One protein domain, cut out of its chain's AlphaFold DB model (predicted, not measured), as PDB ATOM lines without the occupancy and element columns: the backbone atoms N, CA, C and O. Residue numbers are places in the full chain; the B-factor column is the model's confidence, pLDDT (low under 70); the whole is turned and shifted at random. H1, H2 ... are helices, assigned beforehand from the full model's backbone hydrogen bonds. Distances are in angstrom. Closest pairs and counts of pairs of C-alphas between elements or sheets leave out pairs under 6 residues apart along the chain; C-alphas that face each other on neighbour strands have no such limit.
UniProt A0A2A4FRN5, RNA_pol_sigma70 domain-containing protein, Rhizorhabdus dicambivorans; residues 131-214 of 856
ATOM      1  N   GLY A 131      -2.256 133.943  65.998       77.88
ATOM      2  CA  GLY A 131      -2.127 134.322  67.404       77.88
ATOM      3  C   GLY A 131      -1.333 133.340  68.261       77.88
ATOM      4  O   GLY A 131      -0.769 133.751  69.276       77.88
ATOM      5  N   ASP A 132      -1.290 132.063  67.881       77.50
ATOM      6  CA  ASP A 132      -0.429 131.068  68.526       77.50
ATOM      7  C   ASP A 132       1.021 131.312  68.095       77.50
ATOM      8  O   ASP A 132       1.891 131.530  68.933       77.50
ATOM      9  N   LEU A 133       1.251 131.468  66.790       75.62
ATOM     10  CA  LEU A 133       2.576 131.755  66.234       75.62
ATOM     11  C   LEU A 133       3.159 133.094  66.705       75.62
ATOM     12  O   LEU A 133       4.351 133.206  66.985       75.62
ATOM     13  N   ALA A 134       2.320 134.119  66.855       73.81
ATOM     14  CA  ALA A 134       2.734 135.431  67.343       73.81
ATOM     15  C   ALA A 134       3.103 135.433  68.838       73.81
ATOM     16  O   ALA A 134       3.829 136.329  69.275       73.81
ATOM     17  N   ARG A 135       2.625 134.465  69.637       65.88
ATOM     18  CA  ARG A 135       2.978 134.345  71.066       65.88
ATOM     19  C   ARG A 135       4.408 133.857  71.289       65.88
ATOM     20  O   ARG A 135       4.974 134.145  72.351       65.88
ATOM     21  N   ASP A 136       4.981 133.193  70.290       57.28
ATOM     22  CA  ASP A 136       6.317 132.595  70.329       57.28
ATOM     23  C   ASP A 136       7.379 133.421  69.582       57.28
ATOM     24  O   ASP A 136       8.534 132.994  69.450       57.28
ATOM     25  N   GLU A 137       7.020 134.640  69.153       60.88
ATOM     26  CA  GLU A 137       7.893 135.561  68.424       60.88
ATOM     27  C   GLU A 137       7.882 136.992  68.996       60.88
ATOM     28  O   GLU A 137       6.899 137.494  69.543       60.88
ATOM     29  N   LEU A 138       9.020 137.684  68.883       56.09
ATOM     30  CA  LEU A 138       9.203 139.052  69.372       56.09
ATOM     31  C   LEU A 138       8.786 140.076  68.309       56.09
ATOM     32  O   LEU A 138       9.627 140.648  67.618       56.09
ATOM     33  N   LEU A 139       7.483 140.326  68.215       70.94
ATOM     34  CA  LEU A 139       6.920 141.371  67.357       70.94
ATOM     35  C   LEU A 139       7.006 142.757  68.022       70.94
ATOM     36  O   LEU A 139       7.086 142.890  69.249       70.94
ATOM     37  N   SER A 140       6.984 143.824  67.222       66.44
ATOM     38  CA  SER A 140       6.910 145.189  67.737       66.44
ATOM     39  C   SER A 140       5.660 145.389  68.596       66.44
ATOM     40  O   SER A 140       4.593 144.860  68.301       66.44
ATOM     41  N   THR A 141       5.748 146.236  69.630       59.34
ATOM     42  CA  THR A 141       4.602 146.547  70.510       59.34
ATOM     43  C   THR A 141       3.371 147.022  69.743       59.34
ATOM     44  O   THR A 141       2.250 146.794  70.189       59.34
ATOM     45  N   ARG A 142       3.569 147.654  68.579       67.50
ATOM     46  CA  ARG A 142       2.479 148.053  67.686       67.50
ATOM     47  C   ARG A 142       1.858 146.851  66.990       67.50
ATOM     48  O   ARG A 142       0.643 146.721  67.046       67.50
ATOM     49  N   LEU A 143       2.653 145.981  66.366       76.75
ATOM     50  CA  LEU A 143       2.118 144.804  65.683       76.75
ATOM     51  C   LEU A 143       1.480 143.815  66.670       76.75
ATOM     52  O   LEU A 143       0.387 143.336  66.405       76.75
ATOM     53  N   THR A 144       2.073 143.592  67.848       74.62
ATOM     54  CA  THR A 144       1.466 142.762  68.904       74.62
ATOM     55  C   THR A 144       0.108 143.309  69.348       74.62
ATOM     56  O   THR A 144      -0.840 142.545  69.498       74.62
ATOM     57  N   ALA A 145      -0.013 144.629  69.531       74.38
ATOM     58  CA  ALA A 145      -1.279 145.256  69.910       74.38
ATOM     59  C   ALA A 145      -2.327 145.192  68.785       74.38
ATOM     60  O   ALA A 145      -3.504 144.994  69.068       74.38
ATOM     61  N   VAL A 146      -1.904 145.346  67.525       80.62
ATOM     62  CA  VAL A 146      -2.772 145.226  66.341       80.62
ATOM     63  C   VAL A 146      -3.277 143.791  66.181       80.62
ATOM     64  O   VAL A 146      -4.472 143.590  65.998       80.62
ATOM     65  N   LEU A 147      -2.402 142.790  66.300       81.12
ATOM     66  CA  LEU A 147      -2.797 141.384  66.203       81.12
ATOM     67  C   LEU A 147      -3.703 140.984  67.369       81.12
ATOM     68  O   LEU A 147      -4.743 140.385  67.134       81.12
ATOM     69  N   GLY A 148      -3.382 141.390  68.600       76.38
ATOM     70  CA  GLY A 148      -4.160 141.022  69.789       76.38
ATOM     71  C   GLY A 148      -5.606 141.534  69.810       76.38
ATOM     72  O   GLY A 148      -6.427 140.981  70.533       76.38
ATOM     73  N   ARG A 149      -5.931 142.569  69.027       75.06
ATOM     74  CA  ARG A 149      -7.298 143.113  68.906       75.06
ATOM     75  C   ARG A 149      -7.992 142.769  67.585       75.06
ATOM     76  O   ARG A 149      -9.196 142.975  67.470       75.06
ATOM     77  N   SER A 150      -7.243 142.309  66.585       76.00
ATOM     78  CA  SER A 150      -7.772 142.003  65.258       76.00
ATOM     79  C   SER A 150      -8.271 140.560  65.198       76.00
ATOM     80  O   SER A 150      -7.654 139.652  65.760       76.00
ATOM     81  N   ALA A 151      -9.342 140.319  64.434       77.06
ATOM     82  CA  ALA A 151      -9.822 138.968  64.130       77.06
ATOM     83  C   ALA A 151      -8.745 138.091  63.453       77.06
ATOM     84  O   ALA A 151      -8.811 136.863  63.513       77.06
ATOM     85  N   ILE A 152      -7.706 138.717  62.885       79.06
ATOM     86  CA  ILE A 152      -6.567 138.058  62.236       79.06
ATOM     87  C   ILE A 152      -5.775 137.181  63.213       79.06
ATOM     88  O   ILE A 152      -5.244 136.158  62.798       79.06
ATOM     89  N   SER A 153      -5.745 137.488  64.518       81.25
ATOM     90  CA  SER A 153      -5.083 136.612  65.499       81.25
ATOM     91  C   SER A 153      -5.723 135.224  65.593       81.25
ATOM     92  O   SER A 153      -5.054 134.287  66.021       81.25
ATOM     93  N   GLN A 154      -6.996 135.077  65.228       80.94
ATOM     94  CA  GLN A 154      -7.679 133.783  65.216       80.94
ATOM     95  C   GLN A 154      -7.680 133.138  63.827       80.94
ATOM     96  O   GLN A 154      -8.083 131.984  63.707       80.94
ATOM     97  N   ALA A 155      -7.232 133.841  62.785       82.88
ATOM     98  CA  ALA A 155      -7.178 133.294  61.437       82.88
ATOM     99  C   ALA A 155      -6.110 132.196  61.332       82.88
ATOM    100  O   ALA A 155      -5.054 132.269  61.975       82.88
ATOM    101  N   ARG A 156      -6.391 131.178  60.514       82.50
ATOM    102  CA  ARG A 156      -5.406 130.145  60.193       82.50
ATOM    103  C   ARG A 156      -4.354 130.730  59.265       82.50
ATOM    104  O   ARG A 156      -4.672 131.530  58.385       82.50
ATOM    105  N   LEU A 157      -3.111 130.293  59.422       82.50
ATOM    106  CA  LEU A 157      -1.999 130.723  58.587       82.50
ATOM    107  C   LEU A 157      -2.298 130.448  57.108       82.50
ATOM    108  O   LEU A 157      -2.088 131.328  56.283       82.50
ATOM    109  N   VAL A 158      -2.881 129.291  56.779       80.31
ATOM    110  CA  VAL A 158      -3.271 128.948  55.402       80.31
ATOM    111  C   VAL A 158      -4.273 129.939  54.790       80.31
ATOM    112  O   VAL A 158      -4.104 130.332  53.638       80.31
ATOM    113  N   ASP A 159      -5.253 130.412  55.566       78.94
ATOM    114  CA  ASP A 159      -6.266 131.369  55.097       78.94
ATOM    115  C   ASP A 159      -5.653 132.761  54.894       78.94
ATOM    116  O   ASP A 159      -5.959 133.461  53.932       78.94
ATOM    117  N   VAL A 160      -4.731 133.143  55.784       81.94
ATOM    118  CA  VAL A 160      -4.002 134.414  55.703       81.94
ATOM    119  C   VAL A 160      -3.057 134.450  54.508       81.94
ATOM    120  O   VAL A 160      -2.882 135.499  53.897       81.94
ATOM    121  N   VAL A 161      -2.441 133.320  54.169       80.12
ATOM    122  CA  VAL A 161      -1.529 133.200  53.027       80.12
ATOM    123  C   VAL A 161      -2.297 133.173  51.711       80.12
ATOM    124  O   VAL A 161      -1.868 133.805  50.749       80.12
ATOM    125  N   ALA A 162      -3.440 132.482  51.676       75.31
ATOM    126  CA  ALA A 162      -4.271 132.363  50.482       75.31
ATOM    127  C   ALA A 162      -4.825 133.712  49.993       75.31
ATOM    128  O   ALA A 162      -5.032 133.870  48.792       75.31
ATOM    129  N   ASP A 163      -5.034 134.677  50.895       76.69
ATOM    130  CA  ASP A 163      -5.481 136.033  50.553       76.69
ATOM    131  C   ASP A 163      -4.648 137.119  51.261       76.69
ATOM    132  O   ASP A 163      -5.147 138.056  51.897       76.69
ATOM    133  N   PHE A 164      -3.322 136.983  51.178       81.56
ATOM    134  CA  PHE A 164      -2.400 137.860  51.901       81.56
ATOM    135  C   PHE A 164      -2.543 139.341  51.514       81.56
ATOM    136  O   PHE A 164      -2.344 140.229  52.352       81.56
ATOM    137  N   GLY A 165      -2.911 139.621  50.260       74.25
ATOM    138  CA  GLY A 165      -3.176 140.972  49.771       74.25
ATOM    139  C   GLY A 165      -4.353 141.629  50.494       74.25
ATOM    140  O   GLY A 165      -4.210 142.740  51.017       74.25
ATOM    141  N   GLN A 166      -5.488 140.928  50.600       77.62
ATOM    142  CA  GLN A 166      -6.668 141.440  51.296       77.62
ATOM    143  C   GLN A 166      -6.426 141.557  52.806       77.62
ATOM    144  O   GLN A 166      -6.771 142.579  53.405       77.62
ATOM    145  N   VAL A 167      -5.761 140.575  53.424       80.94
ATOM    146  CA  VAL A 167      -5.437 140.604  54.861       80.94
ATOM    147  C   VAL A 167      -4.465 141.742  55.200       80.94
ATOM    148  O   VAL A 167      -4.636 142.440  56.201       80.94
ATOM    149  N   SER A 168      -3.479 142.006  54.341       79.31
ATOM    150  CA  SER A 168      -2.563 143.144  54.504       79.31
ATOM    151  C   SER A 168      -3.287 144.491  54.409       79.31
ATOM    152  O   SER A 168      -2.984 145.407  55.176       79.31
ATOM    153  N   ALA A 169      -4.265 144.613  53.504       77.44
ATOM    154  CA  ALA A 169      -5.101 145.807  53.390       77.44
ATOM    155  C   ALA A 169      -6.002 145.996  54.624       77.44
ATOM    156  O   ALA A 169      -6.116 147.110  55.136       77.44
ATOM    157  N   GLN A 170      -6.574 144.911  55.158       78.88
ATOM    158  CA  GLN A 170      -7.329 144.939  56.415       78.88
ATOM    159  C   GLN A 170      -6.453 145.398  57.589       78.88
ATOM    160  O   GLN A 170      -6.866 146.266  58.355       78.88
ATOM    161  N   LEU A 171      -5.212 144.904  57.688       78.69
ATOM    162  CA  LEU A 171      -4.260 145.363  58.703       78.69
ATOM    163  C   LEU A 171      -3.890 146.836  58.551       78.69
ATOM    164  O   LEU A 171      -3.663 147.488  59.560       78.69
ATOM    165  N   LEU A 172      -3.809 147.393  57.341       76.75
ATOM    166  CA  LEU A 172      -3.546 148.829  57.170       76.75
ATOM    167  C   LEU A 172      -4.699 149.712  57.664       76.75
ATOM    168  O   LEU A 172      -4.451 150.846  58.071       76.75
ATOM    169  N   ASN A 173      -5.927 149.193  57.664       77.88
ATOM    170  CA  ASN A 173      -7.110 149.906  58.150       77.88
ATOM    171  C   ASN A 173      -7.247 149.872  59.684       77.88
ATOM    172  O   ASN A 173      -8.070 150.589  60.253       77.88
ATOM    173  N   GLU A 174      -6.423 149.079  60.370       78.94
ATOM    174  CA  GLU A 174      -6.402 148.981  61.826       78.94
ATOM    175  C   GLU A 174      -5.738 150.216  62.485       78.94
ATOM    176  O   GLU A 174      -4.634 150.623  62.111       78.94
ATOM    177  N   PRO A 175      -6.333 150.807  63.541       67.00
ATOM    178  CA  PRO A 175      -5.844 152.053  64.139       67.00
ATOM    179  C   PRO A 175      -4.441 151.914  64.756       67.00
ATOM    180  O   PRO A 175      -4.221 151.081  65.625       67.00
ATOM    181  N   ASN A 176      -3.469 152.753  64.399       65.88
ATOM    182  CA  ASN A 176      -2.046 152.608  64.788       65.88
ATOM    183  C   ASN A 176      -1.292 151.444  64.114       65.88
ATOM    184  O   ASN A 176      -0.171 151.126  64.528       65.88
ATOM    185  N   CYS A 177      -1.848 150.844  63.060       73.44
ATOM    186  CA  CYS A 177      -1.092 150.020  62.127       73.44
ATOM    187  C   CYS A 177      -0.569 150.894  60.978       73.44
ATOM    188  O   CYS A 177      -1.235 151.818  60.524       73.44
ATOM    189  N   GLY A 178       0.657 150.650  60.524       68.25
ATOM    190  CA  GLY A 178       1.238 151.384  59.400       68.25
ATOM    191  C   GLY A 178       2.068 150.467  58.518       68.25
ATOM    192  O   GLY A 178       2.321 149.319  58.880       68.25
ATOM    193  N   ARG A 179       2.567 150.990  57.389       67.25
ATOM    194  CA  ARG A 179       3.346 150.212  56.403       67.25
ATOM    195  C   ARG A 179       4.483 149.391  57.030       67.25
ATOM    196  O   ARG A 179       4.708 148.262  56.619       67.25
ATOM    197  N   LYS A 180       5.149 149.908  58.074       62.44
ATOM    198  CA  LYS A 180       6.201 149.179  58.813       62.44
ATOM    199  C   LYS A 180       5.677 147.954  59.571       62.44
ATOM    200  O   LYS A 180       6.319 146.917  59.512       62.44
ATOM    201  N   SER A 181       4.522 148.055  60.231       73.44
ATOM    202  CA  SER A 181       3.889 146.929  60.934       73.44
ATOM    203  C   SER A 181       3.393 145.865  59.956       73.44
ATOM    204  O   SER A 181       3.513 144.681  60.231       73.44
ATOM    205  N   VAL A 182       2.894 146.273  58.786       78.50
ATOM    206  CA  VAL A 182       2.470 145.333  57.734       78.50
ATOM    207  C   VAL A 182       3.665 144.672  57.052       78.50
ATOM    208  O   VAL A 182       3.627 143.485  56.756       78.50
ATOM    209  N   THR A 183       4.771 145.398  56.883       72.81
ATOM    210  CA  THR A 183       6.038 144.814  56.412       72.81
ATOM    211  C   THR A 183       6.588 143.806  57.425       72.81
ATOM    212  O   THR A 183       7.032 142.728  57.045       72.81
ATOM    213  N   GLU A 184       6.517 144.128  58.720       72.38
ATOM    214  CA  GLU A 184       6.885 143.223  59.812       72.38
ATOM    215  C   GLU A 184       5.980 141.979  59.848       72.38
ATOM    216  O   GLU A 184       6.489 140.867  59.963       72.38
ATOM    217  N   PHE A 185       4.667 142.147  59.657       82.25
ATOM    218  CA  PHE A 185       3.703 141.047  59.554       82.25
ATOM    219  C   PHE A 185       3.955 140.154  58.331       82.25
ATOM    220  O   PHE A 185       3.920 138.932  58.432       82.25
ATOM    221  N   ARG A 186       4.293 140.748  57.183       79.44
ATOM    222  CA  ARG A 186       4.686 140.011  55.976       79.44
ATOM    223  C   ARG A 186       5.947 139.192  56.198       79.44
ATOM    224  O   ARG A 186       5.982 138.027  55.823       79.44
ATOM    225  N   ALA A 187       6.963 139.773  56.833       71.06
ATOM    226  CA  ALA A 187       8.187 139.054  57.173       71.06
ATOM    227  C   ALA A 187       7.927 137.914  58.176       71.06
ATOM    228  O   ALA A 187       8.533 136.852  58.063       71.06
ATOM    229  N   PHE A 188       7.012 138.124  59.126       79.44
ATOM    230  CA  PHE A 188       6.527 137.100  60.054       79.44
ATOM    231  C   PHE A 188       5.871 135.924  59.309       79.44
ATOM    232  O   PHE A 188       6.341 134.795  59.432       79.44
ATOM    233  N   CYS A 189       4.861 136.177  58.468       82.25
ATOM    234  CA  CYS A 189       4.189 135.127  57.693       82.25
ATOM    235  C   CYS A 189       5.152 134.409  56.739       82.25
ATOM    236  O   CYS A 189       5.135 133.186  56.663       82.25
ATOM    237  N   TYR A 190       6.030 135.159  56.065       80.75
ATOM    238  CA  TYR A 190       7.053 134.610  55.174       80.75
ATOM    239  C   TYR A 190       7.921 133.564  55.884       80.75
ATOM    240  O   TYR A 190       8.092 132.461  55.369       80.75
ATOM    241  N   ARG A 191       8.446 133.883  57.077       74.31
ATOM    242  CA  ARG A 191       9.319 132.974  57.838       74.31
ATOM    243  C   ARG A 191       8.609 131.680  58.228       74.31
ATOM    244  O   ARG A 191       9.174 130.607  58.038       74.31
ATOM    245  N   HIS A 192       7.387 131.775  58.750       76.56
ATOM    246  CA  HIS A 192       6.638 130.597  59.205       76.56
ATOM    247  C   HIS A 192       6.193 129.706  58.049       76.56
ATOM    248  O   HIS A 192       6.329 128.490  58.134       76.56
ATOM    249  N   VAL A 193       5.758 130.296  56.935       78.06
ATOM    250  CA  VAL A 193       5.391 129.536  55.734       78.06
ATOM    251  C   VAL A 193       6.610 128.854  55.118       78.06
ATOM    252  O   VAL A 193       6.536 127.677  54.779       78.06
ATOM    253  N   ALA A 194       7.746 129.550  55.023       71.06
ATOM    254  CA  ALA A 194       8.985 128.955  54.525       71.06
ATOM    255  C   ALA A 194       9.448 127.779  55.401       71.06
ATOM    256  O   ALA A 194       9.821 126.735  54.870       71.06
ATOM    257  N   ARG A 195       9.372 127.924  56.732       75.25
ATOM    258  CA  ARG A 195       9.696 126.860  57.692       75.25
ATOM    259  C   ARG A 195       8.816 125.625  57.483       75.25
ATOM    260  O   ARG A 195       9.344 124.537  57.298       75.25
ATOM    261  N   LEU A 196       7.497 125.799  57.466       73.56
ATOM    262  CA  LEU A 196       6.540 124.692  57.369       73.56
ATOM    263  C   LEU A 196       6.603 123.968  56.019       73.56
ATOM    264  O   LEU A 196       6.544 122.742  55.972       73.56
ATOM    265  N   LEU A 197       6.770 124.703  54.916       70.69
ATOM    266  CA  LEU A 197       6.939 124.096  53.591       70.69
ATOM    267  C   LEU A 197       8.243 123.296  53.493       70.69
ATOM    268  O   LEU A 197       8.272 122.247  52.846       70.69
ATOM    269  N   HIS A 198       9.304 123.765  54.153       68.69
ATOM    270  CA  HIS A 198      10.571 123.048  54.229       68.69
ATOM    271  C   HIS A 198      10.471 121.783  55.095       68.69
ATOM    272  O   HIS A 198      10.899 120.720  54.656       68.69
ATOM    273  N   GLU A 199       9.857 121.868  56.281       69.12
ATOM    274  CA  GLU A 199       9.607 120.719  57.172       69.12
ATOM    275  C   GLU A 199       8.743 119.641  56.496       69.12
ATOM    276  O   GLU A 199       8.934 118.449  56.725       69.12
ATOM    277  N   ALA A 200       7.839 120.053  55.607       67.19
ATOM    278  CA  ALA A 200       7.018 119.161  54.798       67.19
ATOM    279  C   ALA A 200       7.738 118.544  53.583       67.19
ATOM    280  O   ALA A 200       7.120 117.791  52.832       67.19
ATOM    281  N   GLY A 201       9.017 118.868  53.365       66.12
ATOM    282  CA  GLY A 201       9.813 118.342  52.256       66.12
ATOM    283  C   GLY A 201       9.425 118.904  50.884       66.12
ATOM    284  O   GLY A 201       9.563 118.205  49.886       66.12
ATOM    285  N   THR A 202       8.911 120.137  50.818       68.81
ATOM    286  CA  THR A 202       8.506 120.760  49.546       68.81
ATOM    287  C   THR A 202       9.732 121.205  48.748       68.81
ATOM    288  O   THR A 202      10.535 122.002  49.239       68.81
ATOM    289  N   ASP A 203       9.851 120.758  47.498       57.34
ATOM    290  CA  ASP A 203      10.878 121.248  46.577       57.34
ATOM    291  C   ASP A 203      10.600 122.715  46.187       57.34
ATOM    292  O   ASP A 203       9.458 123.100  45.931       57.34
ATOM    293  N   ASP A 204      11.647 123.545  46.122       67.50
ATOM    294  CA  ASP A 204      11.576 124.954  45.688       67.50
ATOM    295  C   ASP A 204      10.721 125.890  46.588       67.50
ATOM    296  O   ASP A 204       9.854 126.659  46.147       67.50
ATOM    297  N   VAL A 205      10.999 125.855  47.901       66.88
ATOM    298  CA  VAL A 205      10.377 126.724  48.926       66.88
ATOM    299  C   VAL A 205      10.541 128.212  48.599       66.88
ATOM    300  O   VAL A 205       9.594 128.984  48.737       66.88
ATOM    301  N   ALA A 206      11.723 128.638  48.147       63.06
ATOM    302  CA  ALA A 206      12.018 130.052  47.911       63.06
ATOM    303  C   ALA A 206      11.141 130.653  46.800       63.06
ATOM    304  O   ALA A 206      10.570 131.727  46.992       63.06
ATOM    305  N   SER A 207      10.984 129.941  45.679       64.88
ATOM    306  CA  SER A 207      10.097 130.333  44.579       64.88
ATOM    307  C   SER A 207       8.628 130.324  45.005       64.88
ATOM    308  O   SER A 207       7.897 131.280  44.749       64.88
ATOM    309  N   THR A 208       8.208 129.292  45.747       67.56
ATOM    310  CA  THR A 208       6.827 129.163  46.235       67.56
ATOM    311  C   THR A 208       6.450 130.319  47.164       67.56
ATOM    312  O   THR A 208       5.417 130.958  46.980       67.56
ATOM    313  N   VAL A 209       7.309 130.662  48.125       69.12
ATOM    314  CA  VAL A 209       7.060 131.766  49.062       69.12
ATOM    315  C   VAL A 209       7.192 133.132  48.369       69.12
ATOM    316  O   VAL A 209       6.407 134.041  48.645       69.12
ATOM    317  N   ALA A 210       8.123 133.287  47.420       67.31
ATOM    318  CA  ALA A 210       8.224 134.500  46.607       67.31
ATOM    319  C   ALA A 210       6.973 134.729  45.739       67.31
ATOM    320  O   ALA A 210       6.539 135.872  45.607       67.31
ATOM    321  N   GLY A 211       6.359 133.665  45.213       67.12
ATOM    322  CA  GLY A 211       5.098 133.733  44.469       67.12
ATOM    323  C   GLY A 211       3.888 134.107  45.333       67.12
ATOM    324  O   GLY A 211       2.995 134.801  44.859       67.12
ATOM    325  N   LEU A 212       3.873 133.704  46.607       68.88
ATOM    326  CA  LEU A 212       2.767 133.981  47.539       68.88
ATOM    327  C   LEU A 212       2.780 135.408  48.081       68.88
ATOM    328  O   LEU A 212       1.737 136.040  48.231       68.88
ATOM    329  N   PHE A 213       3.967 135.913  48.411       68.75
ATOM    330  CA  PHE A 213       4.094 137.201  49.082       68.75
ATOM    331  C   PHE A 213       4.642 138.297  48.171       68.75
ATOM    332  O   PHE A 213       4.538 139.454  48.556       68.75
ATOM    333  N   GLY A 214       5.213 137.984  47.003       65.44
ATOM    334  CA  GLY A 214       5.981 138.908  46.155       65.44
ATOM    335  C   GLY A 214       7.416 139.146  46.669       65.44
ATOM    336  O   GLY A 214       7.753 138.711  47.777       65.44
TER     337      GLY A 214
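Overview. This is residues 131 to 214 of the 856 residues of the protein "RNA_pol_sigma70 domain-containing protein" of Rhizorhabdus dicambivorans (UniProt A0A2A4FRN5). One long helix, H6, is the spine and runs along most of the longest axis; H5 folds against its first turns and H7 folds back along it from its other end, so that H6 shares a helical hairpin with each. H2 crosses the first part of H6, the short helices H1 and H3 gather beside H2, and the short H4 sits near the beginning of H5 and the end of H7. The printed part has 84 residues with seven named helices, in the order H1 to H7, and no named strand; the class is all helix. The whole is compact, with a radius of gyration of the C-alphas of 12.6 A, and its outline is elongated, 39 by 24 by 19 A.

Along the chain. H1 is residues 131 to 135, 6.3 A from first to last C-alpha, and begins with C-alpha 131 at (-2.127, 134.322, 67.404). H2 is residues 141 to 149, 12.5 A. H3 is residues 151 to 154, 5.7 A, and H4 is residues 157 to 162, 8.6 A. H5 is residues 164 to 172, 12.2 A. H6 is residues 179 to 199, 30.2 A, from C-alpha 179 at (3.346, 150.212, 56.403) to C-alpha 199 at (9.607, 120.719, 57.172). H7 is residues 205 to 213, 12.2 A, and ends with C-alpha 213 at (4.094, 137.201, 49.082).

Arrangement. H6 is the hub, touching H2, H5 and H7, and the helix packing is part aligned, part crossed. H6 and H7 form a hairpin, opposite ways at a shallow tilt of 34 degrees, only just short of steep; their closest C-alphas, Ala 194 and Val 205, are 6.2 A apart. H5 and H6 form another, opposite ways at 33 degrees, a shallow tilt only just short of steep; H6 touches H5 with residues 179 to 182 alone, and the closest C-alphas, Ser 168 and Val 182, are 6.4 A apart. H2 touches residues 181 to 185 of H6 alone, about perpendicular at 74 degrees, the closest C-alphas being Leu 143 and Ser 181, 5.5 A apart. H1 touches H3, where the closest C-alphas, Gly 131 and Ser 153, are 4.2 A apart. H1 and H2 only just touch, with 3 pairs of C-alphas within 8 A, the closest being Gly 131 and Leu 147 at 7.2 A. H4 and H7 also only just touch, with 3 such pairs, the closest being Val 161 and Leu 212 at 7.0 A. H1 and H6 are near each other; H2 and H7, for instance, are apart. In H1, H2, H4, H5, H6 and H7 every O i to N i+4 pair is within hydrogen-bond range; H3 is too short for such a pair.

Size, cuts and confidence. The two C-alphas farthest apart, those of Pro 175 and Asp 203, are 39.2 A apart. The printed part has no cut, and no link is long; the link from H5 to H6 is short, the others tight. The mean pLDDT of the printed part is 73.3, and it is under 70 at 29 residues, among them residues 198 to 214.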